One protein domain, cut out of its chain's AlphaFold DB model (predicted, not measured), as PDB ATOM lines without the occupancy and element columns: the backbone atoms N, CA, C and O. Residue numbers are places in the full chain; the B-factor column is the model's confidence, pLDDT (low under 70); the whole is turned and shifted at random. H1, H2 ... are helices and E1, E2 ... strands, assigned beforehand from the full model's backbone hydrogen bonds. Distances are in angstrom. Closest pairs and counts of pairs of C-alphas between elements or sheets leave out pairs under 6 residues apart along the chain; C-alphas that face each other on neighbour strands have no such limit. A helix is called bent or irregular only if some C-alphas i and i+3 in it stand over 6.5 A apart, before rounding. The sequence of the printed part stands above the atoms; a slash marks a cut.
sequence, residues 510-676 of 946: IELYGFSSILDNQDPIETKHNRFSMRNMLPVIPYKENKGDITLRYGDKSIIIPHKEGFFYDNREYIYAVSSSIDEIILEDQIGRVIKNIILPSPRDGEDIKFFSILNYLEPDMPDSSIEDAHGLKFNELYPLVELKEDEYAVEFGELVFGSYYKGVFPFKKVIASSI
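AT A GLANCE: This is residues 510 to 676 of the 946 residues of an uncharacterized protein of Epsilonproteobacteria bacterium (UniProt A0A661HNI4). Two lobes of strands stand side by side. In one, the long, bent strand E12 pairs with E1, E2 and E3 in a twisted branched sheet, with the hairpin E10 and E11 packed by E3; in the other, a twisted four-stranded sheet and the two-stranded ribbon E6 and E9 lie loosely, partly face to face, across a gap. The short helix H1 lies between the lobes, and the long link of residues 614 to 647 leads from the second back to the first. The printed part has 167 residues, in the order E1 to E5, H1, E6 to E12; 77 are in named elements, under half, mostly strand. The second lobe's sheet has the order E5, E4, E7, E8, all antiparallel; the whole is compact, radius of gyration of the C-alphas 17.5 A, spanning 48 by 41 by 33 A.

HOW THE PARTS SIT: Start at E1, residues 511 to 515, and find its antiparallel neighbour E12, residues 663 to 676: N 514 and O 674 are 2.8 A apart. E2, residues 519 to 526, is on the same side of E12, with N 525 and O 664 at 2.8 A; E3, residues 537 to 542, is on the other side, with N 538 and O 671 at 2.9 A. E2 bends by 56 degrees at residue 522 and E12 by 78 degrees at residue 667. Next look at the hairpin E4, residues 550 to 554, and E5, residues 557 to 561, with N 552 and O 559 at 2.8 A. E7, residues 584 to 588, has E4 on one side, N 553 to O 586 at 2.8 A, and E8, residues 594 to 599, on the other, N 587 to O 596 at 2.8 A. E6, residues 575 to 579, and E9, residues 609 to 613, are antiparallel, N 578 to O 610 at 2.8 A; E6 and E7 are apart. In the hairpin E10, residues 648 to 652, and E11, residues 655 to 658, N 650 and O 657 are 2.8 A apart. The closest C-alphas of E3 and E11 are Pro 539 and Glu 655, 6.0 A. H1, residues 571 to 574, is too short for an O i to N i+4 pair; its one O i to N i+3 pair is within range.

IN THESE COORDINATES: Find C-alpha 511 at (-39.494, 45.785, 13.062), where E1 begins, and C-alpha 676 at (-36.561, 52.546, 15.255), where E12 ends after 34.1 A. E2 spans 19.7 A and E3 14.5 A.

THE WHOLE: The C-alphas farthest apart, Asp 605 and Ile 676, are 52.1 A apart. The printed part has no cut. pLDDT is under 70 at residues 603 to 607 and 623 to 632.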
ATOM      1  N   ILE A 510     -40.523  43.736   8.782       85.12
ATOM      2  CA  ILE A 510     -39.448  43.800   9.780       85.12
ATOM      3  C   ILE A 510     -39.607  45.008  10.712       85.12
ATOM      4  O   ILE A 510     -39.768  46.150  10.283       85.12
ATOM      5  N   GLU A 511     -39.505  44.761  12.017       88.06
ATOM      6  CA  GLU A 511     -39.494  45.785  13.062       88.06
ATOM      7  C   GLU A 511     -38.096  45.887  13.690       88.06
ATOM      8  O   GLU A 511     -37.530  44.878  14.116       88.06
ATOM      9  N   LEU A 512     -37.557  47.106  13.812       87.69
ATOM     10  CA  LEU A 512     -36.268  47.361  14.463       87.69
ATOM     11  C   LEU A 512     -36.437  48.040  15.826       87.69
ATOM     12  O   LEU A 512     -37.247  48.955  15.999       87.69
ATOM     13  N   TYR A 513     -35.611  47.635  16.786       85.62
ATOM     14  CA  TYR A 513     -35.600  48.132  18.157       85.62
ATOM     15  C   TYR A 513     -34.184  48.502  18.586       85.62
ATOM     16  O   TYR A 513     -33.260  47.712  18.467       85.62
ATOM     17  N   GLY A 514     -34.011  49.698  19.139       87.38
ATOM     18  CA  GLY A 514     -32.784  50.111  19.802       87.38
ATOM     19  C   GLY A 514     -32.873  49.841  21.298       87.38
ATOM     20  O   GLY A 514     -33.728  50.426  21.970       87.38
ATOM     21  N   PHE A 515     -31.990  49.001  21.831       87.56
ATOM     22  CA  PHE A 515     -31.890  48.772  23.270       87.56
ATOM     23  C   PHE A 515     -30.957  49.807  23.918       87.56
ATOM     24  O   PHE A 515     -30.049  50.363  23.295       87.56
ATOM     25  N   SER A 516     -31.235  50.172  25.169       86.19
ATOM     26  CA  SER A 516     -30.326  51.009  25.959       86.19
ATOM     27  C   SER A 516     -29.118  50.207  26.443       86.19
ATOM     28  O   SER A 516     -29.134  48.979  26.443       86.19
ATOM     29  N   SER A 517     -28.102  50.902  26.964       84.69
ATOM     30  CA  SER A 517     -27.156  50.258  27.878       84.69
ATOM     31  C   SER A 517     -27.908  49.654  29.067       84.69
ATOM     32  O   SER A 517     -29.023  50.087  29.381       84.69
ATOM     33  N   ILE A 518     -27.287  48.686  29.738       86.12
ATOM     34  CA  ILE A 518     -27.813  48.120  30.982       86.12
ATOM     35  C   ILE A 518     -27.998  49.254  31.994       86.12
ATOM     36  O   ILE A 518     -27.097  50.068  32.204       86.12
ATOM     37  N   LEU A 519     -29.189  49.320  32.577       85.69
ATOM     38  CA  LEU A 519     -29.541  50.270  33.620       85.69
ATOM     39  C   LEU A 519     -29.751  49.508  34.922       85.69
ATOM     40  O   LEU A 519     -30.579  48.595  34.980       85.69
ATOM     41  N   ASP A 520     -29.035  49.922  35.962       82.62
ATOM     42  CA  ASP A 520     -29.324  49.502  37.325       82.62
ATOM     43  C   ASP A 520     -30.580  50.211  37.809       82.62
ATOM     44  O   ASP A 520     -30.747  51.421  37.625       82.62
ATOM     45  N   ASN A 521     -31.483  49.453  38.414       74.38
ATOM     46  CA  ASN A 521     -32.767  49.976  38.814       74.38
ATOM     47  C   ASN A 521     -33.204  49.409  40.161       74.38
ATOM     48  O   ASN A 521     -32.979  48.241  40.472       74.38
ATOM     49  N   GLN A 522     -33.861  50.254  40.946       77.06
ATOM     50  CA  GLN A 522     -34.482  49.883  42.209       77.06
ATOM     51  C   GLN A 522     -35.884  50.465  42.206       77.06
ATOM     52  O   GLN A 522     -36.082  51.625  42.564       77.06
ATOM     53  N   ASP A 523     -36.840  49.657  41.762       79.06
ATOM     54  CA  ASP A 523     -38.237  50.067  41.705       79.06
ATOM     55  C   ASP A 523     -39.067  49.272  42.716       79.06
ATOM     56  O   ASP A 523     -38.768  48.105  42.996       79.06
ATOM     57  N   PRO A 524     -40.134  49.880  43.261       81.19
ATOM     58  CA  PRO A 524     -41.160  49.127  43.956       81.19
ATOM     59  C   PRO A 524     -41.838  48.169  42.966       81.19
ATOM     60  O   PRO A 524     -42.480  48.590  42.003       81.19
ATOM     61  N   ILE A 525     -41.692  46.874  43.225       86.31
ATOM     62  CA  ILE A 525     -42.317  45.779  42.494       86.31
ATOM     63  C   ILE A 525     -43.516  45.275  43.294       86.31
ATOM     64  O   ILE A 525     -43.442  45.093  44.508       86.31
ATOM     65  N   GLU A 526     -44.616  45.006  42.599       87.25
ATOM     66  CA  GLU A 526     -45.724  44.194  43.095       87.25
ATOM     67  C   GLU A 526     -46.062  43.165  42.017       87.25
ATOM     68  O   GLU A 526     -46.414  43.532  40.892       87.25
ATOM     69  N   THR A 527     -45.904  41.880  42.331       86.56
ATOM     70  CA  THR A 527     -46.103  40.814  41.347       86.56
ATOM     71  C   THR A 527     -47.582  40.489  41.157       86.56
ATOM     72  O   THR A 527     -48.385  40.504  42.092       86.56
ATOM     73  N   LYS A 528     -47.956  40.141  39.922       84.44
ATOM     74  CA  LYS A 528     -49.267  39.585  39.574       84.44
ATOM     75  C   LYS A 528     -49.069  38.144  39.123       84.44
ATOM     76  O   LYS A 528     -48.354  37.900  38.160       84.44
ATOM     77  N   HIS A 529     -49.695  37.193  39.819       85.06
ATOM     78  CA  HIS A 529     -49.448  35.753  39.621       85.06
ATOM     79  C   HIS A 529     -47.953  35.397  39.727       85.06
ATOM     80  O   HIS A 529     -47.420  34.676  38.892       85.06
ATOM     81  N   ASN A 530     -47.273  35.969  40.727       88.88
ATOM     82  CA  ASN A 530     -45.836  35.813  40.973       88.88
ATOM     83  C   ASN A 530     -44.916  36.309  39.839       88.88
ATOM     84  O   ASN A 530     -43.718  36.048  39.865       88.88
ATOM     85  N   ARG A 531     -45.446  37.059  38.867       90.81
ATOM     86  CA  ARG A 531     -44.681  37.652  37.765       90.81
ATOM     87  C   ARG A 531     -44.695  39.168  37.826       90.81
ATOM     88  O   ARG A 531     -45.672  39.776  38.270       90.81
ATOM     89  N   PHE A 532     -43.622  39.778  37.348       89.25
ATOM     90  CA  PHE A 532     -43.522  41.215  37.169       89.25
ATOM     91  C   PHE A 532     -42.956  41.554  35.796       89.25
ATOM     92  O   PHE A 532     -41.885  41.083  35.416       89.25
ATOM     93  N   SER A 533     -43.664  42.430  35.091       86.62
ATOM     94  CA  SER A 533     -43.248  42.990  33.814       86.62
ATOM     95  C   SER A 533     -43.562  44.478  33.744       86.62
ATOM     96  O   SER A 533     -44.435  44.998  34.444       86.62
ATOM     97  N   MET A 534     -42.814  45.186  32.902       81.12
ATOM     98  CA  MET A 534     -42.937  46.626  32.707       81.12
ATOM     99  C   MET A 534     -42.998  46.950  31.219       81.12
ATOM    100  O   MET A 534     -42.341  46.332  30.387       81.12
ATOM    101  N   ARG A 535     -43.793  47.959  30.863       78.12
ATOM    102  CA  ARG A 535     -43.927  48.379  29.466       78.12
ATOM    103  C   ARG A 535     -42.632  49.038  28.982       78.12
ATOM    104  O   ARG A 535     -42.115  49.923  29.659       78.12
ATOM    105  N   ASN A 536     -42.160  48.657  27.794       74.75
ATOM    106  CA  ASN A 536     -40.944  49.178  27.140       74.75
ATOM    107  C   ASN A 536     -39.643  48.974  27.944       74.75
ATOM    108  O   ASN A 536     -38.625  49.601  27.646       74.75
ATOM    109  N   MET A 537     -39.669  48.112  28.961       85.12
ATOM    110  CA  MET A 537     -38.518  47.763  29.785       85.12
ATOM    111  C   MET A 537     -38.412  46.248  29.849       85.12
ATOM    112  O   MET A 537     -39.382  45.580  30.190       85.12
ATOM    113  N   LEU A 538     -37.228  45.733  29.550       87.31
ATOM    114  CA  LEU A 538     -36.918  44.316  29.628       87.31
ATOM    115  C   LEU A 538     -35.982  44.108  30.828       87.31
ATOM    116  O   LEU A 538     -34.834  44.558  30.774       87.31
ATOM    117  N   PRO A 539     -36.456  43.529  31.943       89.44
ATOM    118  CA  PRO A 539     -35.603  42.878  32.927       89.44
ATOM    119  C   PRO A 539     -34.597  41.935  32.259       89.44
ATOM    120  O   PRO A 539     -34.973  41.094  31.448       89.44
ATOM    121  N   VAL A 540     -33.318  42.088  32.588       89.31
ATOM    122  CA  VAL A 540     -32.225  41.276  32.032       89.31
ATOM    123  C   VAL A 540     -31.231  40.916  33.124       89.31
ATOM    124  O   VAL A 540     -31.103  41.632  34.121       89.31
ATOM    125  N   ILE A 541     -30.474  39.846  32.910       87.50
ATOM    126  CA  ILE A 541     -29.292  39.529  33.709       87.50
ATOM    127  C   ILE A 541     -28.066  39.673  32.805       87.50
ATOM    128  O   ILE A 541     -27.894  38.890  31.871       87.50
ATOM    129  N   PRO A 542     -27.224  40.693  33.032       86.50
ATOM    130  CA  PRO A 542     -26.012  40.880  32.255       86.50
ATOM    131  C   PRO A 542     -24.897  39.944  32.696       86.50
ATOM    132  O   PRO A 542     -24.904  39.428  33.812       86.50
ATOM    133  N   TYR A 543     -23.904  39.776  31.833       84.12
ATOM    134  CA  TYR A 543     -22.661  39.084  32.167       84.12
ATOM    135  C   TYR A 543     -21.600  40.081  32.619       84.12
ATOM    136  O   TYR A 543     -21.586  41.230  32.172       84.12
ATOM    137  N   LYS A 544     -20.660  39.636  33.460       78.06
ATOM    138  CA  LYS A 544     -19.491  40.459  33.817       78.06
ATOM    139  C   LYS A 544     -18.610  40.765  32.604       78.06
ATOM    140  O   LYS A 544     -18.064  41.862  32.498       78.06
ATOM    141  N   GLU A 545     -18.499  39.810  31.681       72.06
ATOM    142  CA  GLU A 545     -17.768  39.948  30.423       72.06
ATOM    143  C   GLU A 545     -18.533  39.292  29.271       72.06
ATOM    144  O   GLU A 545     -18.950  38.139  29.366       72.06
ATOM    145  N   ASN A 546     -18.666  39.992  28.142       73.56
ATOM    146  CA  ASN A 546     -19.231  39.407  26.932       73.56
ATOM    147  C   ASN A 546     -18.179  38.537  26.228       73.56
ATOM    148  O   ASN A 546     -17.180  39.040  25.703       73.56
ATOM    149  N   LYS A 547     -18.410  37.224  26.198       72.06
ATOM    150  CA  LYS A 547     -17.521  36.268  25.528       72.06
ATOM    151  C   LYS A 547     -17.787  36.145  24.019       72.06
ATOM    152  O   LYS A 547     -16.990  35.508  23.339       72.06
ATOM    153  N   GLY A 548     -18.826  36.818  23.507       77.25
ATOM    154  CA  GLY A 548     -19.388  36.625  22.168       77.25
ATOM    155  C   GLY A 548     -19.812  35.181  21.967       77.25
ATOM    156  O   GLY A 548     -20.399  34.627  22.884       77.25
ATOM    157  N   ASP A 549     -19.547  34.571  20.818       83.19
ATOM    158  CA  ASP A 549     -20.009  33.202  20.562       83.19
ATOM    159  C   ASP A 549     -19.244  32.176  21.406       83.19
ATOM    160  O   ASP A 549     -18.029  32.256  21.591       83.19
ATOM    161  N   ILE A 550     -19.970  31.203  21.949       84.12
ATOM    162  CA  ILE A 550     -19.420  30.199  22.861       84.12
ATOM    163  C   ILE A 550     -19.587  28.825  22.238       84.12
ATOM    164  O   ILE A 550     -20.656  28.495  21.733       84.12
ATOM    165  N   THR A 551     -18.545  28.000  22.307       86.81
ATOM    166  CA  THR A 551     -18.590  26.632  21.785       86.81
ATOM    167  C   THR A 551     -18.653  25.626  22.928       86.81
ATOM    168  O   THR A 551     -17.783  25.602  23.799       86.81
ATOM    169  N   LEU A 552     -19.669  24.763  22.914       85.00
ATOM    170  CA  LEU A 552     -19.744  23.558  23.738       85.00
ATOM    171  C   LEU A 552     -19.193  22.382  22.941       85.00
ATOM    172  O   LEU A 552     -19.762  22.023  21.914       85.00
ATOM    173  N   ARG A 553     -18.120  21.755  23.418       85.25
ATOM    174  CA  ARG A 553     -17.517  20.574  22.796       85.25
ATOM    175  C   ARG A 553     -17.695  19.347  23.682       85.25
ATOM    176  O   ARG A 553     -17.419  19.394  24.879       85.25
ATOM    177  N   TYR A 554     -18.144  18.249  23.087       79.75
ATOM    178  CA  TYR A 554     -18.371  16.978  23.769       79.75
ATOM    179  C   TYR A 554     -18.048  15.823  22.815       79.75
ATOM    180  O   TYR A 554     -18.580  15.737  21.708       79.75
ATOM    181  N   GLY A 555     -17.133  14.938  23.218       75.94
ATOM    182  CA  GLY A 555     -16.558  13.953  22.293       75.94
ATOM    183  C   GLY A 555     -15.987  14.629  21.036       75.94
ATOM    184  O   GLY A 555     -15.244  15.603  21.144       75.94
ATOM    185  N   ASP A 556     -16.388  14.142  19.857       72.81
ATOM    186  CA  ASP A 556     -15.989  14.687  18.547       72.81
ATOM    187  C   ASP A 556     -16.969  15.744  17.993       72.81
ATOM    188  O   ASP A 556     -16.820  16.196  16.858       72.81
ATOM    189  N   LYS A 557     -17.997  16.126  18.761       73.81
ATOM    190  CA  LYS A 557     -19.037  17.075  18.344       73.81
ATOM    191  C   LYS A 557     -18.880  18.424  19.044       73.81
ATOM    192  O   LYS A 557     -18.348  18.514  20.155       73.81
ATOM    193  N   SER A 558     -19.399  19.476  18.416       78.56
ATOM    194  CA  SER A 558     -19.498  20.805  19.014       78.56
ATOM    195  C   SER A 558     -20.788  21.526  18.629       78.56
ATOM    196  O   SER A 558     -21.366  21.263  17.576       78.56
ATOM    197  N   ILE A 559     -21.238  22.430  19.498       76.81
ATOM    198  CA  ILE A 559     -22.389  23.316  19.285       76.81
ATOM    199  C   ILE A 559     -21.961  24.746  19.610       76.81
ATOM    200  O   ILE A 559     -21.329  24.981  20.638       76.81
ATOM    201  N   ILE A 560     -22.301  25.687  18.727       79.56
ATOM    202  CA  ILE A 560     -22.011  27.116  18.887       79.56
ATOM    203  C   ILE A 560     -23.270  27.808  19.405       79.56
ATOM    204  O   ILE A 560     -24.349  27.637  18.843       79.56
ATOM    205  N   ILE A 561     -23.130  28.588  20.470       77.12
ATOM    206  CA  ILE A 561     -24.211  29.343  21.099       77.12
ATOM    207  C   ILE A 561     -23.936  30.834  20.889       77.12
ATOM    208  O   ILE A 561     -22.919  31.330  21.392       77.12
ATOM    209  N   PRO A 562     -24.825  31.562  20.193       75.69
ATOM    210  CA  PRO A 562     -24.682  32.997  20.033       75.69
ATOM    211  C   PRO A 562     -24.935  33.697  21.373       75.69
ATOM    212  O   PRO A 562     -26.002  33.571  21.972       75.69
ATOM    213  N   HIS A 563     -23.938  34.440  21.851       77.69
ATOM    214  CA  HIS A 563     -23.987  35.176  23.125       77.69
ATOM    215  C   HIS A 563     -23.552  36.646  22.915       77.69
ATOM    216  O   HIS A 563     -22.948  37.321  23.748       77.69
ATOM    217  N   LYS A 564     -23.909  37.196  21.749       78.00
ATOM    218  CA  LYS A 564     -23.567  38.557  21.301       78.00
ATOM    219  C   LYS A 564     -24.288  39.671  22.091       78.00
ATOM    220  O   LYS A 564     -23.861  40.825  22.049       78.00
ATOM    221  N   GLU A 565     -25.349  39.362  22.827       78.62
ATOM    222  CA  GLU A 565     -26.205  40.342  23.520       78.62
ATOM    223  C   GLU A 565     -25.544  40.972  24.758       78.62
ATOM    224  O   GLU A 565     -25.813  42.127  25.084       78.62
ATOM    225  N   GLY A 566     -24.635  40.251  25.426       81.75
ATOM    226  CA  GLY A 566     -24.007  40.708  26.674       81.75
ATOM    227  C   GLY A 566     -24.918  40.622  27.910       81.75
ATOM    228  O   GLY A 566     -24.498  40.979  29.013       81.75
ATOM    229  N   PHE A 567     -26.132  40.102  27.747       86.56
ATOM    230  CA  PHE A 567     -27.083  39.760  28.799       86.56
ATOM    231  C   PHE A 567     -28.007  38.639  28.313       86.56
ATOM    232  O   PHE A 567     -28.057  38.376  27.116       86.56
ATOM    233  N   PHE A 568     -28.772  38.043  29.226       86.56
ATOM    234  CA  PHE A 568     -29.894  37.163  28.899       86.56
ATOM    235  C   PHE A 568     -31.189  37.637  29.552       86.56
ATOM    236  O   PHE A 568     -31.179  38.398  30.526       86.56
ATOM    237  N   TYR A 569     -32.311  37.179  29.008       87.50
ATOM    238  CA  TYR A 569     -33.651  37.489  29.508       87.50
ATOM    239  C   TYR A 569     -34.559  36.257  29.581       87.50
ATOM    240  O   TYR A 569     -35.757  36.398  29.821       87.50
ATOM    241  N   ASP A 570     -34.015  35.053  29.420       87.19
ATOM    242  CA  ASP A 570     -34.688  33.806  29.768       87.19
ATOM    243  C   ASP A 570     -33.661  32.780  30.264       87.19
ATOM    244  O   ASP A 570     -32.664  32.502  29.598       87.19
ATOM    245  N   ASN A 571     -33.883  32.215  31.454       85.06
ATOM    246  CA  ASN A 571     -32.986  31.209  32.029       85.06
ATOM    247  C   ASN A 571     -32.827  29.964  31.135       85.06
ATOM    248  O   ASN A 571     -31.770  29.330  31.149       85.06
ATOM    249  N   ARG A 572     -33.861  29.605  30.361       81.12
ATOM    250  CA  ARG A 572     -33.902  28.373  29.554       81.12
ATOM    251  C   ARG A 572     -32.905  28.369  28.403       81.12
ATOM    252  O   ARG A 572     -32.529  27.293  27.949       81.12
ATOM    253  N   GLU A 573     -32.418  29.540  27.994       81.06
ATOM    254  CA  GLU A 573     -31.444  29.709  26.911       81.06
ATOM    255  C   GLU A 573     -30.126  28.949  27.123       81.06
ATOM    256  O   GLU A 573     -29.382  28.729  26.169       81.06
ATOM    257  N   TYR A 574     -29.828  28.567  28.365       81.75
ATOM    258  CA  TYR A 574     -28.539  28.008  28.777       81.75
ATOM    259  C   TYR A 574     -28.670  26.665  29.501       81.75
ATOM    260  O   TYR A 574     -27.728  26.234  30.172       81.75
ATOM    261  N   ILE A 575     -29.835  26.022  29.382       82.00
ATOM    262  CA  ILE A 575     -30.142  24.727  29.987       82.00
ATOM    263  C   ILE A 575     -30.145  23.645  28.906       82.00
ATOM    264  O   ILE A 575     -30.850  23.755  27.904       82.00
ATOM    265  N   TYR A 576     -29.403  22.563  29.144       79.94
ATOM    266  CA  TYR A 576     -29.203  21.494  28.166       79.94
ATOM    267  C   TYR A 576     -29.428  20.104  28.768       79.94
ATOM    268  O   TYR A 576     -29.088  19.840  29.926       79.94
ATOM    269  N   ALA A 577     -29.970  19.206  27.949       77.50
ATOM    270  CA  ALA A 577     -30.082  17.777  28.212       77.50
ATOM    271  C   ALA A 577     -28.922  17.041  27.536       77.50
ATOM    272  O   ALA A 577     -28.546  17.381  26.423       77.50
ATOM    273  N   VAL A 578     -28.348  16.030  28.177       77.00
ATOM    274  CA  VAL A 578     -27.176  15.305  27.667       77.00
ATOM    275  C   VAL A 578     -27.343  13.814  27.909       77.00
ATOM    276  O   VAL A 578     -27.863  13.412  28.950       77.00
ATOM    277  N   SER A 579     -26.872  12.981  26.980       74.44
ATOM    278  CA  SER A 579     -26.800  11.531  27.197       74.44
ATOM    279  C   SER A 579     -26.020  11.186  28.473       74.44
ATOM    280  O   SER A 579     -24.962  11.758  28.753       74.44
ATOM    281  N   SER A 580     -26.497  10.190  29.221       76.25
ATOM    282  CA  SER A 580     -25.798   9.635  30.388       76.25
ATOM    283  C   SER A 580     -24.377   9.140  30.087       76.25
ATOM    284  O   SER A 580     -23.560   9.101  31.006       76.25
ATOM    285  N   SER A 581     -24.065   8.822  28.823       75.25
ATOM    286  CA  SER A 581     -22.735   8.393  28.363       75.25
ATOM    287  C   SER A 581     -21.700   9.517  28.252       75.25
ATOM    288  O   SER A 581     -20.529   9.233  28.009       75.25
ATOM    289  N   ILE A 582     -22.113  10.782  28.350       78.56
ATOM    290  CA  ILE A 582     -21.209  11.934  28.317       78.56
ATOM    291  C   ILE A 582     -20.904  12.327  29.761       78.56
ATOM    292  O   ILE A 582     -21.814  12.564  30.561       78.56
ATOM    293  N   ASP A 583     -19.617  12.399  30.093       80.50
ATOM    294  CA  ASP A 583     -19.149  12.714  31.448       80.50
ATOM    295  C   ASP A 583     -18.530  14.114  31.561       80.50
ATOM    296  O   ASP A 583     -18.531  14.701  32.645       80.50
ATOM    297  N   GLU A 584     -18.052  14.677  30.447       86.81
ATOM    298  CA  GLU A 584     -17.377  15.976  30.402       86.81
ATOM    299  C   GLU A 584     -17.794  16.785  29.167       86.81
ATOM    300  O   GLU A 584     -17.926  16.242  28.067       86.81
ATOM    301  N   ILE A 585     -17.968  18.096  29.362       87.44
ATOM    302  CA  ILE A 585     -18.183  19.088  28.302       87.44
ATOM    303  C   ILE A 585     -17.133  20.188  28.432       87.44
ATOM    304  O   ILE A 585     -16.893  20.708  29.524       87.44
ATOM    305  N   ILE A 586     -16.519  20.561  27.314       89.50
ATOM    306  CA  ILE A 586     -15.535  21.640  27.237       89.50
ATOM    307  C   ILE A 586     -16.240  22.895  26.728       89.50
ATOM    308  O   ILE A 586     -16.862  22.881  25.668       89.50
ATOM    309  N   LEU A 587     -16.139  23.975  27.495       88.81
ATOM    310  CA  LEU A 587     -16.640  25.300  27.153       88.81
ATOM    311  C   LEU A 587     -15.487  26.139  26.597       88.81
ATOM    312  O   LEU A 587     -14.505  26.367  27.306       88.81
ATOM    313  N   GLU A 588     -15.606  26.615  25.363       88.75
ATOM    314  CA  GLU A 588     -14.608  27.447  24.682       88.75
ATOM    315  C   GLU A 588     -15.184  28.822  24.322       88.75
ATOM    316  O   GLU A 588     -16.365  28.945  23.997       88.75
ATOM    317  N   ASP A 589     -14.348  29.861  24.384       82.94
ATOM    318  CA  ASP A 589     -14.690  31.199  23.889       82.94
ATOM    319  C   ASP A 589     -14.606  31.285  22.350       82.94
ATOM    320  O   ASP A 589     -14.123  30.369  21.679       82.94
ATOM    321  N   GLN A 590     -15.026  32.419  21.783       79.81
ATOM    322  CA  GLN A 590     -15.034  32.652  20.331       79.81
ATOM    323  C   GLN A 590     -13.651  32.601  19.651       79.81
ATOM    324  O   GLN A 590     -13.571  32.568  18.429       79.81
ATOM    325  N   ILE A 591     -12.551  32.629  20.413       80.06
ATOM    326  CA  ILE A 591     -11.181  32.502  19.887       80.06
ATOM    327  C   ILE A 591     -10.572  31.124  20.201       80.06
ATOM    328  O   ILE A 591      -9.359  30.937  20.062       80.06
ATOM    329  N   GLY A 592     -11.399  30.162  20.626       79.50
ATOM    330  CA  GLY A 592     -11.028  28.770  20.876       79.50
ATOM    331  C   GLY A 592     -10.279  28.534  22.190       79.50
ATOM    332  O   GLY A 592      -9.646  27.489  22.354       79.50
ATOM    333  N   ARG A 593     -10.288  29.485  23.133       82.62
ATOM    334  CA  ARG A 593      -9.703  29.274  24.465       82.62
ATOM    335  C   ARG A 593     -10.703  28.554  25.354       82.62
ATOM    336  O   ARG A 593     -11.839  28.989  25.501       82.62
ATOM    337  N   VAL A 594     -10.240  27.505  26.023       86.19
ATOM    338  CA  VAL A 594     -11.035  26.780  27.018       86.19
ATOM    339  C   VAL A 594     -11.331  27.692  28.214       86.19
ATOM    340  O   VAL A 594     -10.423  28.072  28.956       86.19
ATOM    341  N   ILE A 595     -12.607  28.022  28.401       83.88
ATOM    342  CA  ILE A 595     -13.147  28.731  29.567       83.88
ATOM    343  C   ILE A 595     -13.228  27.755  30.743       83.88
ATOM    344  O   ILE A 595     -12.754  28.049  31.844       83.88
ATOM    345  N   LYS A 596     -13.838  26.580  30.523       88.31
ATOM    346  CA  LYS A 596     -14.085  25.608  31.591       88.31
ATOM    347  C   LYS A 596     -14.284  24.190  31.066       88.31
ATOM    348  O   LYS A 596     -14.948  23.985  30.060       88.31
ATOM    349  N   ASN A 597     -13.808  23.223  31.841       88.00
ATOM    350  CA  ASN A 597     -14.211  21.828  31.725       88.00
ATOM    351  C   ASN A 597     -15.316  21.540  32.746       88.00
ATOM    352  O   ASN A 597     -15.113  21.714  33.955       88.00
ATOM    353  N   ILE A 598     -16.485  21.150  32.257       86.88
ATOM    354  CA  ILE A 598     -17.693  20.905  33.040       86.88
ATOM    355  C   ILE A 598     -17.823  19.398  33.245       86.88
ATOM    356  O   ILE A 598     -18.084  18.660  32.298       86.88
ATOM    357  N   ILE A 599     -17.655  18.951  34.490       83.62
ATOM    358  CA  ILE A 599     -17.922  17.563  34.886       83.62
ATOM    359  C   ILE A 599     -19.419  17.442  35.154       83.62
ATOM    360  O   ILE A 599     -19.950  18.140  36.023       83.62
ATOM    361  N   LEU A 600     -20.095  16.580  34.400       81.31
ATOM    362  CA  LEU A 600     -21.545  16.449  34.481       81.31
ATOM    363  C   LEU A 600     -21.974  15.653  35.725       81.31
ATOM    364  O   LEU A 600     -21.292  14.704  36.123       81.31
ATOM    365  N   PRO A 601     -23.112  16.011  36.349       72.75
ATOM    366  CA  PRO A 601     -23.634  15.282  37.499       72.75
ATOM    367  C   PRO A 601     -24.001  13.837  37.131       72.75
ATOM    368  O   PRO A 601     -24.327  13.527  35.983       72.75
ATOM    369  N   SER A 602     -23.971  12.937  38.119       71.88
ATOM    370  CA  SER A 602     -24.495  11.577  37.941       71.88
ATOM    371  C   SER A 602     -25.989  11.631  37.587       71.88
ATOM    372  O   SER A 602     -26.702  12.473  38.141       71.88
ATOM    373  N   PRO A 603     -26.471  10.767  36.675       68.94
ATOM    374  CA  PRO A 603     -27.889  10.728  36.329       68.94
ATOM    375  C   PRO A 603     -28.724  10.344  37.559       68.94
ATOM    376  O   PRO A 603     -28.225   9.687  38.477       68.94
ATOM    377  N   ARG A 604     -29.994  10.757  37.590       66.44
ATOM    378  CA  ARG A 604     -30.930  10.300  38.628       66.44
ATOM    379  C   ARG A 604     -31.223   8.808  38.427       66.44
ATOM    380  O   ARG A 604     -31.175   8.310  37.304       66.44
ATOM    381  N   ASP A 605     -31.516   8.090  39.512       57.28
ATOM    382  CA  ASP A 605     -31.759   6.642  39.468       57.28
ATOM    383  C   ASP A 605     -32.862   6.285  38.450       57.28
ATOM    384  O   ASP A 605     -34.023   6.653  38.623       57.28
ATOM    385  N   GLY A 606     -32.495   5.539  37.401       60.50
ATOM    386  CA  GLY A 606     -33.409   5.097  36.339       60.50
ATOM    387  C   GLY A 606     -33.559   6.049  35.142       60.50
ATOM    388  O   GLY A 606     -34.377   5.770  34.266       60.50
ATOM    389  N   GLU A 607     -32.790   7.141  35.075       67.50
ATOM    390  CA  GLU A 607     -32.789   8.081  33.946       67.50
ATOM    391  C   GLU A 607     -31.544   7.918  33.054       67.50
ATOM    392  O   GLU A 607     -30.414   7.899  33.533       67.50
ATOM    393  N   ASP A 608     -31.742   7.873  31.733       70.75
ATOM    394  CA  ASP A 608     -30.650   7.792  30.745       70.75
ATOM    395  C   ASP A 608     -30.076   9.168  30.345       70.75
ATOM    396  O   ASP A 608     -29.236   9.247  29.444       70.75
ATOM    397  N   ILE A 609     -30.535  10.257  30.975       72.75
ATOM    398  CA  ILE A 609     -30.255  11.647  30.577       72.75
ATOM    399  C   ILE A 609     -29.853  12.481  31.791       72.75
ATOM    400  O   ILE A 609     -30.381  12.315  32.888       72.75
ATOM    401  N   LYS A 610     -28.899  13.387  31.576       78.75
ATOM    402  CA  LYS A 610     -28.404  14.371  32.539       78.75
ATOM    403  C   LYS A 610     -28.850  15.764  32.094       78.75
ATOM    404  O   LYS A 610     -28.857  16.054  30.903       78.75
ATOM    405  N   PHE A 611     -29.163  16.640  33.042       78.50
ATOM    406  CA  PHE A 611     -29.475  18.045  32.772       78.50
ATOM    407  C   PHE A 611     -28.443  18.946  33.436       78.50
ATOM    408  O   PHE A 611     -28.011  18.669  34.558       78.50
ATOM    409  N   PHE A 612     -28.053  20.026  32.766       79.94
ATOM    410  CA  PHE A 612     -27.138  21.014  33.332       79.94
ATOM    411  C   PHE A 612     -27.411  22.415  32.773       79.94
ATOM    412  O   PHE A 612     -27.994  22.563  31.702       79.94
ATOM    413  N   SER A 613     -26.989  23.436  33.521       83.81
ATOM    414  CA  SER A 613     -27.010  24.838  33.097       83.81
ATOM    415  C   SER A 613     -25.583  25.355  32.990       83.81
ATOM    416  O   SER A 613     -24.751  25.044  33.850       83.81
ATOM    417  N   ILE A 614     -25.297  26.152  31.959       83.19
ATOM    418  CA  ILE A 614     -23.990  26.808  31.829       83.19
ATOM    419  C   ILE A 614     -23.937  28.209  32.433       83.19
ATOM    420  O   ILE A 614     -22.846  28.766  32.507       83.19
ATOM    421  N   LEU A 615     -25.061  28.754  32.920       81.00
ATOM    422  CA  LEU A 615     -25.138  30.122  33.459       81.00
ATOM    423  C   LEU A 615     -24.064  30.403  34.515       81.00
ATOM    424  O   LEU A 615     -23.380  31.418  34.429       81.00
ATOM    425  N   ASN A 616     -23.832  29.469  35.438       73.94
ATOM    426  CA  ASN A 616     -22.768  29.547  36.444       73.94
ATOM    427  C   ASN A 616     -21.370  29.835  35.884       73.94
ATOM    428  O   ASN A 616     -20.544  30.458  36.551       73.94
ATOM    429  N   TYR A 617     -21.073  29.338  34.684       78.94
ATOM    430  CA  TYR A 617     -19.760  29.465  34.052       78.94
ATOM    431  C   TYR A 617     -19.636  30.732  33.202       78.94
ATOM    432  O   TYR A 617     -18.530  31.073  32.791       78.94
ATOM    433  N   LEU A 618     -20.751  31.431  32.963       78.38
ATOM    434  CA  LEU A 618     -20.813  32.682  32.203       78.38
ATOM    435  C   LEU A 618     -20.691  33.928  33.091       78.38
ATOM    436  O   LEU A 618     -20.764  35.047  32.594       78.38
ATOM    437  N   GLU A 619     -20.488  33.737  34.397       79.44
ATOM    438  CA  GLU A 619     -20.292  34.803  35.382       79.44
ATOM    439  C   GLU A 619     -21.365  35.912  35.307       79.44
ATOM    440  O   GLU A 619     -21.042  37.078  35.048       79.44
ATOM    441  N   PRO A 620     -22.650  35.584  35.539       82.69
ATOM    442  CA  PRO A 620     -23.713  36.571  35.523       82.69
ATOM    443  C   PRO A 620     -23.491  37.622  36.616       82.69
ATOM    444  O   PRO A 620     -23.120  37.327  37.757       82.69
ATOM    445  N   ASP A 621     -23.713  38.876  36.253       82.38
ATOM    446  CA  ASP A 621     -23.549  40.041  37.106       82.38
ATOM    447  C   ASP A 621     -24.879  40.352  37.806       82.38
ATOM    448  O   ASP A 621     -25.660  41.218  37.393       82.38
ATOM    449  N   MET A 622     -25.151  39.578  38.860       75.31
ATOM    450  CA  MET A 622     -26.367  39.689  39.663       75.31
ATOM    451  C   MET A 622     -26.418  41.004  40.454       75.31
ATOM    452  O   MET A 622     -25.377  41.499  40.891       75.31
ATOM    453  N   PRO A 623     -27.616  41.563  40.699       65.25
ATOM    454  CA  PRO A 623     -27.777  42.678  41.625       65.25
ATOM    455  C   PRO A 623     -27.271  42.280  43.021       65.25
ATOM    456  O   PRO A 623     -27.697  41.265  43.575       65.25
ATOM    457  N   ASP A 624     -26.345  43.057  43.583       55.25
ATOM    458  CA  ASP A 624     -25.700  42.733  44.857       55.25
ATOM    459  C   ASP A 624     -26.715  42.862  46.014       55.25
ATOM    460  O   ASP A 624     -27.280  43.930  46.253       55.25
ATOM    461  N   SER A 625     -26.967  41.766  46.735       48.12
ATOM    462  CA  SER A 625     -28.016  41.644  47.772       48.12
ATOM    463  C   SER A 625     -27.659  42.306  49.114       48.12
ATOM    464  O   SER A 625     -28.256  42.013  50.147       48.12
ATOM    465  N   SER A 626     -26.691  43.224  49.128       42.62
ATOM    466  CA  SER A 626     -26.138  43.840  50.344       42.62
ATOM    467  C   SER A 626     -27.033  44.912  50.997       42.62
ATOM    468  O   SER A 626     -26.586  45.609  51.907       42.62
ATOM    469  N   ILE A 627     -28.295  45.043  50.572       48.66
ATOM    470  CA  ILE A 627     -29.252  46.044  51.067       48.66
ATOM    471  C   ILE A 627     -30.250  45.380  52.028       48.66
ATOM    472  O   ILE A 627     -30.900  44.402  51.666       48.66
ATOM    473  N   GLU A 628     -30.399  45.947  53.232       45.56
ATOM    474  CA  GLU A 628     -31.183  45.410  54.365       45.56
ATOM    475  C   GLU A 628     -32.675  45.114  54.065       45.56
ATOM    476  O   GLU A 628     -33.277  44.316  54.783       45.56
ATOM    477  N   ASP A 629     -33.252  45.671  52.990       48.69
ATOM    478  CA  ASP A 629     -34.672  45.523  52.610       48.69
ATOM    479  C   ASP A 629     -34.933  44.561  51.428       48.69
ATOM    480  O   ASP A 629     -36.084  44.226  51.131       48.69
ATOM    481  N   ALA A 630     -33.893  44.061  50.749       51.12
ATOM    482  CA  ALA A 630     -34.040  43.047  49.703       51.12
ATOM    483  C   ALA A 630     -34.133  41.660  50.357       51.12
ATOM    484  O   ALA A 630     -33.159  40.918  50.380       51.12
ATOM    485  N   HIS A 631     -35.287  41.344  50.955       54.97
ATOM    486  CA  HIS A 631     -35.601  40.113  51.698       54.97
ATOM    487  C   HIS A 631     -35.036  38.802  51.103       54.97
ATOM    488  O   HIS A 631     -35.776  38.047  50.486       54.97
ATOM    489  N   GLY A 632     -33.754  38.489  51.310       63.59
ATOM    490  CA  GLY A 632     -33.155  37.163  51.112       63.59
ATOM    491  C   GLY A 632     -33.342  36.488  49.746       63.59
ATOM    492  O   GLY A 632     -33.044  35.298  49.660       63.59
ATOM    493  N   LEU A 633     -33.826  37.197  48.717       78.19
ATOM    494  CA  LEU A 633     -34.189  36.607  47.432       78.19
ATOM    495  C   LEU A 633     -32.945  36.149  46.668       78.19
ATOM    496  O   LEU A 633     -32.024  36.933  46.435       78.19
ATOM    497  N   LYS A 634     -32.929  34.885  46.249       82.94
ATOM    498  CA  LYS A 634     -31.824  34.260  45.513       82.94
ATOM    499  C   LYS A 634     -32.220  33.989  44.074       82.94
ATOM    500  O   LYS A 634     -33.323  33.525  43.802       82.94
ATOM    501  N   PHE A 635     -31.299  34.226  43.151       85.19
ATOM    502  CA  PHE A 635     -31.500  33.809  41.772       85.19
ATOM    503  C   PHE A 635     -31.419  32.281  41.660       85.19
ATOM    504  O   PHE A 635     -30.449  31.679  42.122       85.19
ATOM    505  N   ASN A 636     -32.414  31.663  41.026       86.62
ATOM    506  CA  ASN A 636     -32.411  30.242  40.698       86.62
ATOM    507  C   ASN A 636     -32.098  30.059  39.208       86.62
ATOM    508  O   ASN A 636     -32.965  30.161  38.344       86.62
ATOM    509  N   GLU A 637     -30.842  29.753  38.917       80.94
ATOM    510  CA  GLU A 637     -30.317  29.517  37.566       80.94
ATOM    511  C   GLU A 637     -30.802  28.228  36.891       80.94
ATOM    512  O   GLU A 637     -30.595  28.045  35.692       80.94
ATOM    513  N   LEU A 638     -31.387  27.310  37.665       80.06
ATOM    514  CA  LEU A 638     -31.889  26.033  37.170       80.06
ATOM    515  C   LEU A 638     -33.383  26.094  36.867       80.06
ATOM    516  O   LEU A 638     -33.913  25.124  36.343       80.06
ATOM    517  N   TYR A 639     -34.083  27.187  37.171       83.06
ATOM    518  CA  TYR A 639     -35.484  27.336  36.791       83.06
ATOM    519  C   TYR A 639     -35.640  27.270  35.255       83.06
ATOM    520  O   TYR A 639     -34.900  27.969  34.557       83.06
ATOM    521  N   PRO A 640     -36.578  26.467  34.706       75.62
ATOM    522  CA  PRO A 640     -37.648  25.725  35.387       75.62
ATOM    523  C   PRO A 640     -37.344  24.253  35.738       75.62
ATOM    524  O   PRO A 640     -38.242  23.566  36.213       75.62
ATOM    525  N   LEU A 641     -36.117  23.737  35.550       75.00
ATOM    526  CA  LEU A 641     -35.738  22.370  35.981       75.00
ATOM    527  C   LEU A 641     -35.992  22.136  37.473       75.00
ATOM    528  O   LEU A 641     -36.292  21.022  37.904       75.00
ATOM    529  N   VAL A 642     -35.783  23.187  38.263       81.25
ATOM    530  CA  VAL A 642     -36.045  23.226  39.697       81.25
ATOM    531  C   VAL A 642     -37.051  24.341  39.942       81.25
ATOM    532  O   VAL A 642     -36.783  25.495  39.607       81.25
ATOM    533  N   GLU A 643     -38.203  23.993  40.518       85.44
ATOM    534  CA  GLU A 643     -39.228  24.971  40.891       85.44
ATOM    535  C   GLU A 643     -38.663  26.039  41.839       85.44
ATOM    536  O   GLU A 643     -37.815  25.755  42.691       85.44
ATOM    537  N   LEU A 644     -39.154  27.272  41.695       88.44
ATOM    538  CA  LEU A 644     -38.758  28.398  42.539       88.44
ATOM    539  C   LEU A 644     -39.289  28.217  43.963       88.44
ATOM    540  O   LEU A 644     -40.493  28.051  44.169       88.44
ATOM    541  N   LYS A 645     -38.402  28.324  44.955       89.44
ATOM    542  CA  LYS A 645     -38.800  28.442  46.367       89.44
ATOM    543  C   LYS A 645     -39.318  29.842  46.688       89.44
ATOM    544  O   LYS A 645     -39.083  30.787  45.943       89.44
ATOM    545  N   GLU A 646     -39.983  29.997  47.835       85.50
ATOM    546  CA  GLU A 646     -40.532  31.289  48.280       85.50
ATOM    547  C   GLU A 646     -39.489  32.421  48.315       85.50
ATOM    548  O   GLU A 646     -39.844  33.560  48.016       85.50
ATOM    549  N   ASP A 647     -38.224  32.110  48.637       85.25
ATOM    550  CA  ASP A 647     -37.089  33.043  48.664       85.25
ATOM    551  C   ASP A 647     -36.288  33.080  47.349       85.25
ATOM    552  O   ASP A 647     -35.140  33.519  47.346       85.25
ATOM    553  N   GLU A 648     -36.839  32.612  46.229       88.75
ATOM    554  CA  GLU A 648     -36.132  32.545  44.946       88.75
ATOM    555  C   GLU A 648     -36.835  33.330  43.831       88.75
ATOM    556  O   GLU A 648     -38.060  33.495  43.813       88.75
ATOM    557  N   TYR A 649     -36.038  33.800  42.870       89.44
ATOM    558  CA  TYR A 649     -36.511  34.432  41.642       89.44
ATOM    559  C   TYR A 649     -35.721  33.951  40.415       89.44
ATOM    560  O   TYR A 649     -34.596  33.464  40.526       89.44
ATOM    561  N   ALA A 650     -36.305  34.115  39.235       89.75
ATOM    562  CA  ALA A 650     -35.688  33.865  37.937       89.75
ATOM    563  C   ALA A 650     -36.124  34.932  36.922       89.75
ATOM    564  O   ALA A 650     -37.003  35.753  37.209       89.75
ATOM    565  N   VAL A 651     -35.506  34.928  35.739       88.69
ATOM    566  CA  VAL A 651     -35.946  35.754  34.611       88.69
ATOM    567  C   VAL A 651     -36.508  34.846  33.529       88.69
ATOM    568  O   VAL A 651     -35.883  33.867  33.123       88.69
ATOM    569  N   GLU A 652     -37.710  35.172  33.072       85.81
ATOM    570  CA  GLU A 652     -38.416  34.427  32.041       85.81
ATOM    571  C   GLU A 652     -39.023  35.415  31.046       85.81
ATOM    572  O   GLU A 652     -39.896  36.204  31.397       85.81
ATOM    573  N   PHE A 653     -38.539  35.394  29.806       78.06
ATOM    574  CA  PHE A 653     -38.914  36.320  28.737       78.06
ATOM    575  C   PHE A 653     -38.930  37.813  29.128       78.06
ATOM    576  O   PHE A 653     -39.864  38.560  28.831       78.06
ATOM    577  N   GLY A 654     -37.888  38.257  29.822       83.00
ATOM    578  CA  GLY A 654     -37.802  39.627  30.313       83.00
ATOM    579  C   GLY A 654     -38.865  39.969  31.353       83.00
ATOM    580  O   GLY A 654     -39.153  41.138  31.576       83.00
ATOM    581  N   GLU A 655     -39.463  38.973  31.998       89.19
ATOM    582  CA  GLU A 655     -40.258  39.136  33.207       89.19
ATOM    583  C   GLU A 655     -39.474  38.589  34.398       89.19
ATOM    584  O   GLU A 655     -38.749  37.598  34.290       89.19
ATOM    585  N   LEU A 656     -39.637  39.214  35.559       90.19
ATOM    586  CA  LEU A 656     -39.152  38.644  36.811       90.19
ATOM    587  C   LEU A 656     -40.205  37.672  37.341       90.19
ATOM    588  O   LEU A 656     -41.349  38.068  37.577       90.19
ATOM    589  N   VAL A 657     -39.816  36.414  37.532       91.56
ATOM    590  CA  VAL A 657     -40.662  35.360  38.103       91.56
ATOM    591  C   VAL A 657     -40.177  35.069  39.513       91.56
ATOM    592  O   VAL A 657     -38.999  34.810  39.724       91.56
ATOM    593  N   PHE A 658     -41.084  35.111  40.479       91.00
ATOM    594  CA  PHE A 658     -40.800  34.871  41.890       91.00
ATOM    595  C   PHE A 658     -41.454  33.554  42.319       91.00
ATOM    596  O   PHE A 658     -42.501  33.179  41.791       91.00
ATOM    597  N   GLY A 659     -40.879  32.842  43.291       89.75
ATOM    598  CA  GLY A 659     -41.510  31.613  43.795       89.75
ATOM    599  C   GLY A 659     -42.810  31.858  44.564       89.75
ATOM    600  O   GLY A 659     -43.646  30.967  44.686       89.75
ATOM    601  N   SER A 660     -43.032  33.084  45.040       88.19
ATOM    602  CA  SER A 660     -44.269  33.494  45.705       88.19
ATOM    603  C   SER A 660     -44.642  34.945  45.374       88.19
ATOM    604  O   SER A 660     -43.935  35.640  44.639       88.19
ATOM    605  N   TYR A 661     -45.789  35.407  45.879       89.62
ATOM    606  CA  TYR A 661     -46.189  36.806  45.744       89.62
ATOM    607  C   TYR A 661     -45.143  37.710  46.405       89.62
ATOM    608  O   TYR A 661     -44.807  37.528  47.574       89.62
ATOM    609  N   TYR A 662     -44.671  38.717  45.672       86.19
ATOM    610  CA  TYR A 662     -43.648  39.645  46.133       86.19
ATOM    611  C   TYR A 662     -44.149  41.081  46.005       86.19
ATOM    612  O   TYR A 662     -44.647  41.494  44.953       86.19
ATOM    613  N   LYS A 663     -43.995  41.846  47.088       86.50
ATOM    614  CA  LYS A 663     -44.262  43.282  47.137       86.50
ATOM    615  C   LYS A 663     -43.162  43.974  47.931       86.50
ATOM    616  O   LYS A 663     -43.079  43.794  49.142       86.50
ATOM    617  N   GLY A 664     -42.339  44.771  47.263       82.75
ATOM    618  CA  GLY A 664     -41.181  45.417  47.876       82.75
ATOM    619  C   GLY A 664     -40.311  46.143  46.857       82.75
ATOM    620  O   GLY A 664     -40.588  46.104  45.662       82.75
ATOM    621  N   VAL A 665     -39.268  46.827  47.325       81.62
ATOM    622  CA  VAL A 665     -38.252  47.412  46.439       81.62
ATOM    623  C   VAL A 665     -37.256  46.320  46.075       81.62
ATOM    624  O   VAL A 665     -36.620  45.748  46.958       81.62
ATOM    625  N   PHE A 666     -37.118  46.040  44.782       82.12
ATOM    626  CA  PHE A 666     -36.240  44.982  44.294       82.12
ATOM    627  C   PHE A 666     -35.153  45.571  43.391       82.12
ATOM    628  O   PHE A 666     -35.484  46.289  42.440       82.12
ATOM    629  N   PRO A 667     -33.865  45.301  43.663       80.88
ATOM    630  CA  PRO A 667     -32.795  45.689  42.762       80.88
ATOM    631  C   PRO A 667     -32.770  44.732  41.567       80.88
ATOM    632  O   PRO A 667     -32.570  43.532  41.725       80.88
ATOM    633  N   PHE A 668     -32.954  45.258  40.359       84.50
ATOM    634  CA  PHE A 668     -32.810  44.482  39.128       84.50
ATOM    635  C   PHE A 668     -32.215  45.328  38.011       84.50
ATOM    636  O   PHE A 668     -32.270  46.559  38.032       84.50
ATOM    637  N   LYS A 669     -31.643  44.652  37.016       87.88
ATOM    638  CA  LYS A 669     -31.062  45.290  35.837       87.88
ATOM    639  C   LYS A 669     -32.046  45.224  34.677       87.88
ATOM    640  O   LYS A 669     -32.806  44.264  34.548       87.88
ATOM    641  N   LYS A 670     -32.073  46.273  33.856       88.56
ATOM    642  CA  LYS A 670     -33.006  46.377  32.726       88.56
ATOM    643  C   LYS A 670     -32.390  47.046  31.506       88.56
ATOM    644  O   LYS A 670     -31.463  47.845  31.628       88.56
ATOM    645  N   VAL A 671     -32.982  46.782  30.348       89.94
ATOM    646  CA  VAL A 671     -32.775  47.553  29.115       89.94
ATOM    647  C   VAL A 671     -34.091  48.183  28.663       89.94
ATOM    648  O   VAL A 671     -35.171  47.633  28.878       89.94
ATOM    649  N   ILE A 672     -34.015  49.370  28.063       86.94
ATOM    650  CA  ILE A 672     -35.170  50.063  27.482       86.94
ATOM    651  C   ILE A 672     -35.188  49.787  25.984       86.94
ATOM    652  O   ILE A 672     -34.249  50.164  25.283       86.94
ATOM    653  N   ALA A 673     -36.269  49.182  25.497       85.19
ATOM    654  CA  ALA A 673     -36.484  48.943  24.075       85.19
ATOM    655  C   ALA A 673     -37.220  50.133  23.444       85.19
ATOM    656  O   ALA A 673     -38.301  50.517  23.890       85.19
ATOM    657  N   SER A 674     -36.628  50.735  22.410       82.88
ATOM    658  CA  SER A 674     -37.213  51.855  21.658       82.88
ATOM    659  C   SER A 674     -37.362  51.472  20.190       82.88
ATOM    660  O   SER A 674     -36.377  51.070  19.581       82.88
ATOM    661  N   SER A 675     -38.552  51.609  19.606       83.88
ATOM    662  CA  SER A 675     -38.756  51.350  18.174       83.88
ATOM    663  C   SER A 675     -37.921  52.301  17.312       83.88
ATOM    664  O   SER A 675     -37.871  53.502  17.592       83.88
ATOM    665  N   ILE A 676     -37.315  51.781  16.251       81.25
ATOM    666  CA  ILE A 676     -36.561  52.546  15.255       81.25
ATOM    667  C   ILE A 676     -37.393  52.600  13.974       81.25
ATOM    668  O   ILE A 676     -37.855  51.570  13.490       81.25
TER     669      ILE A 676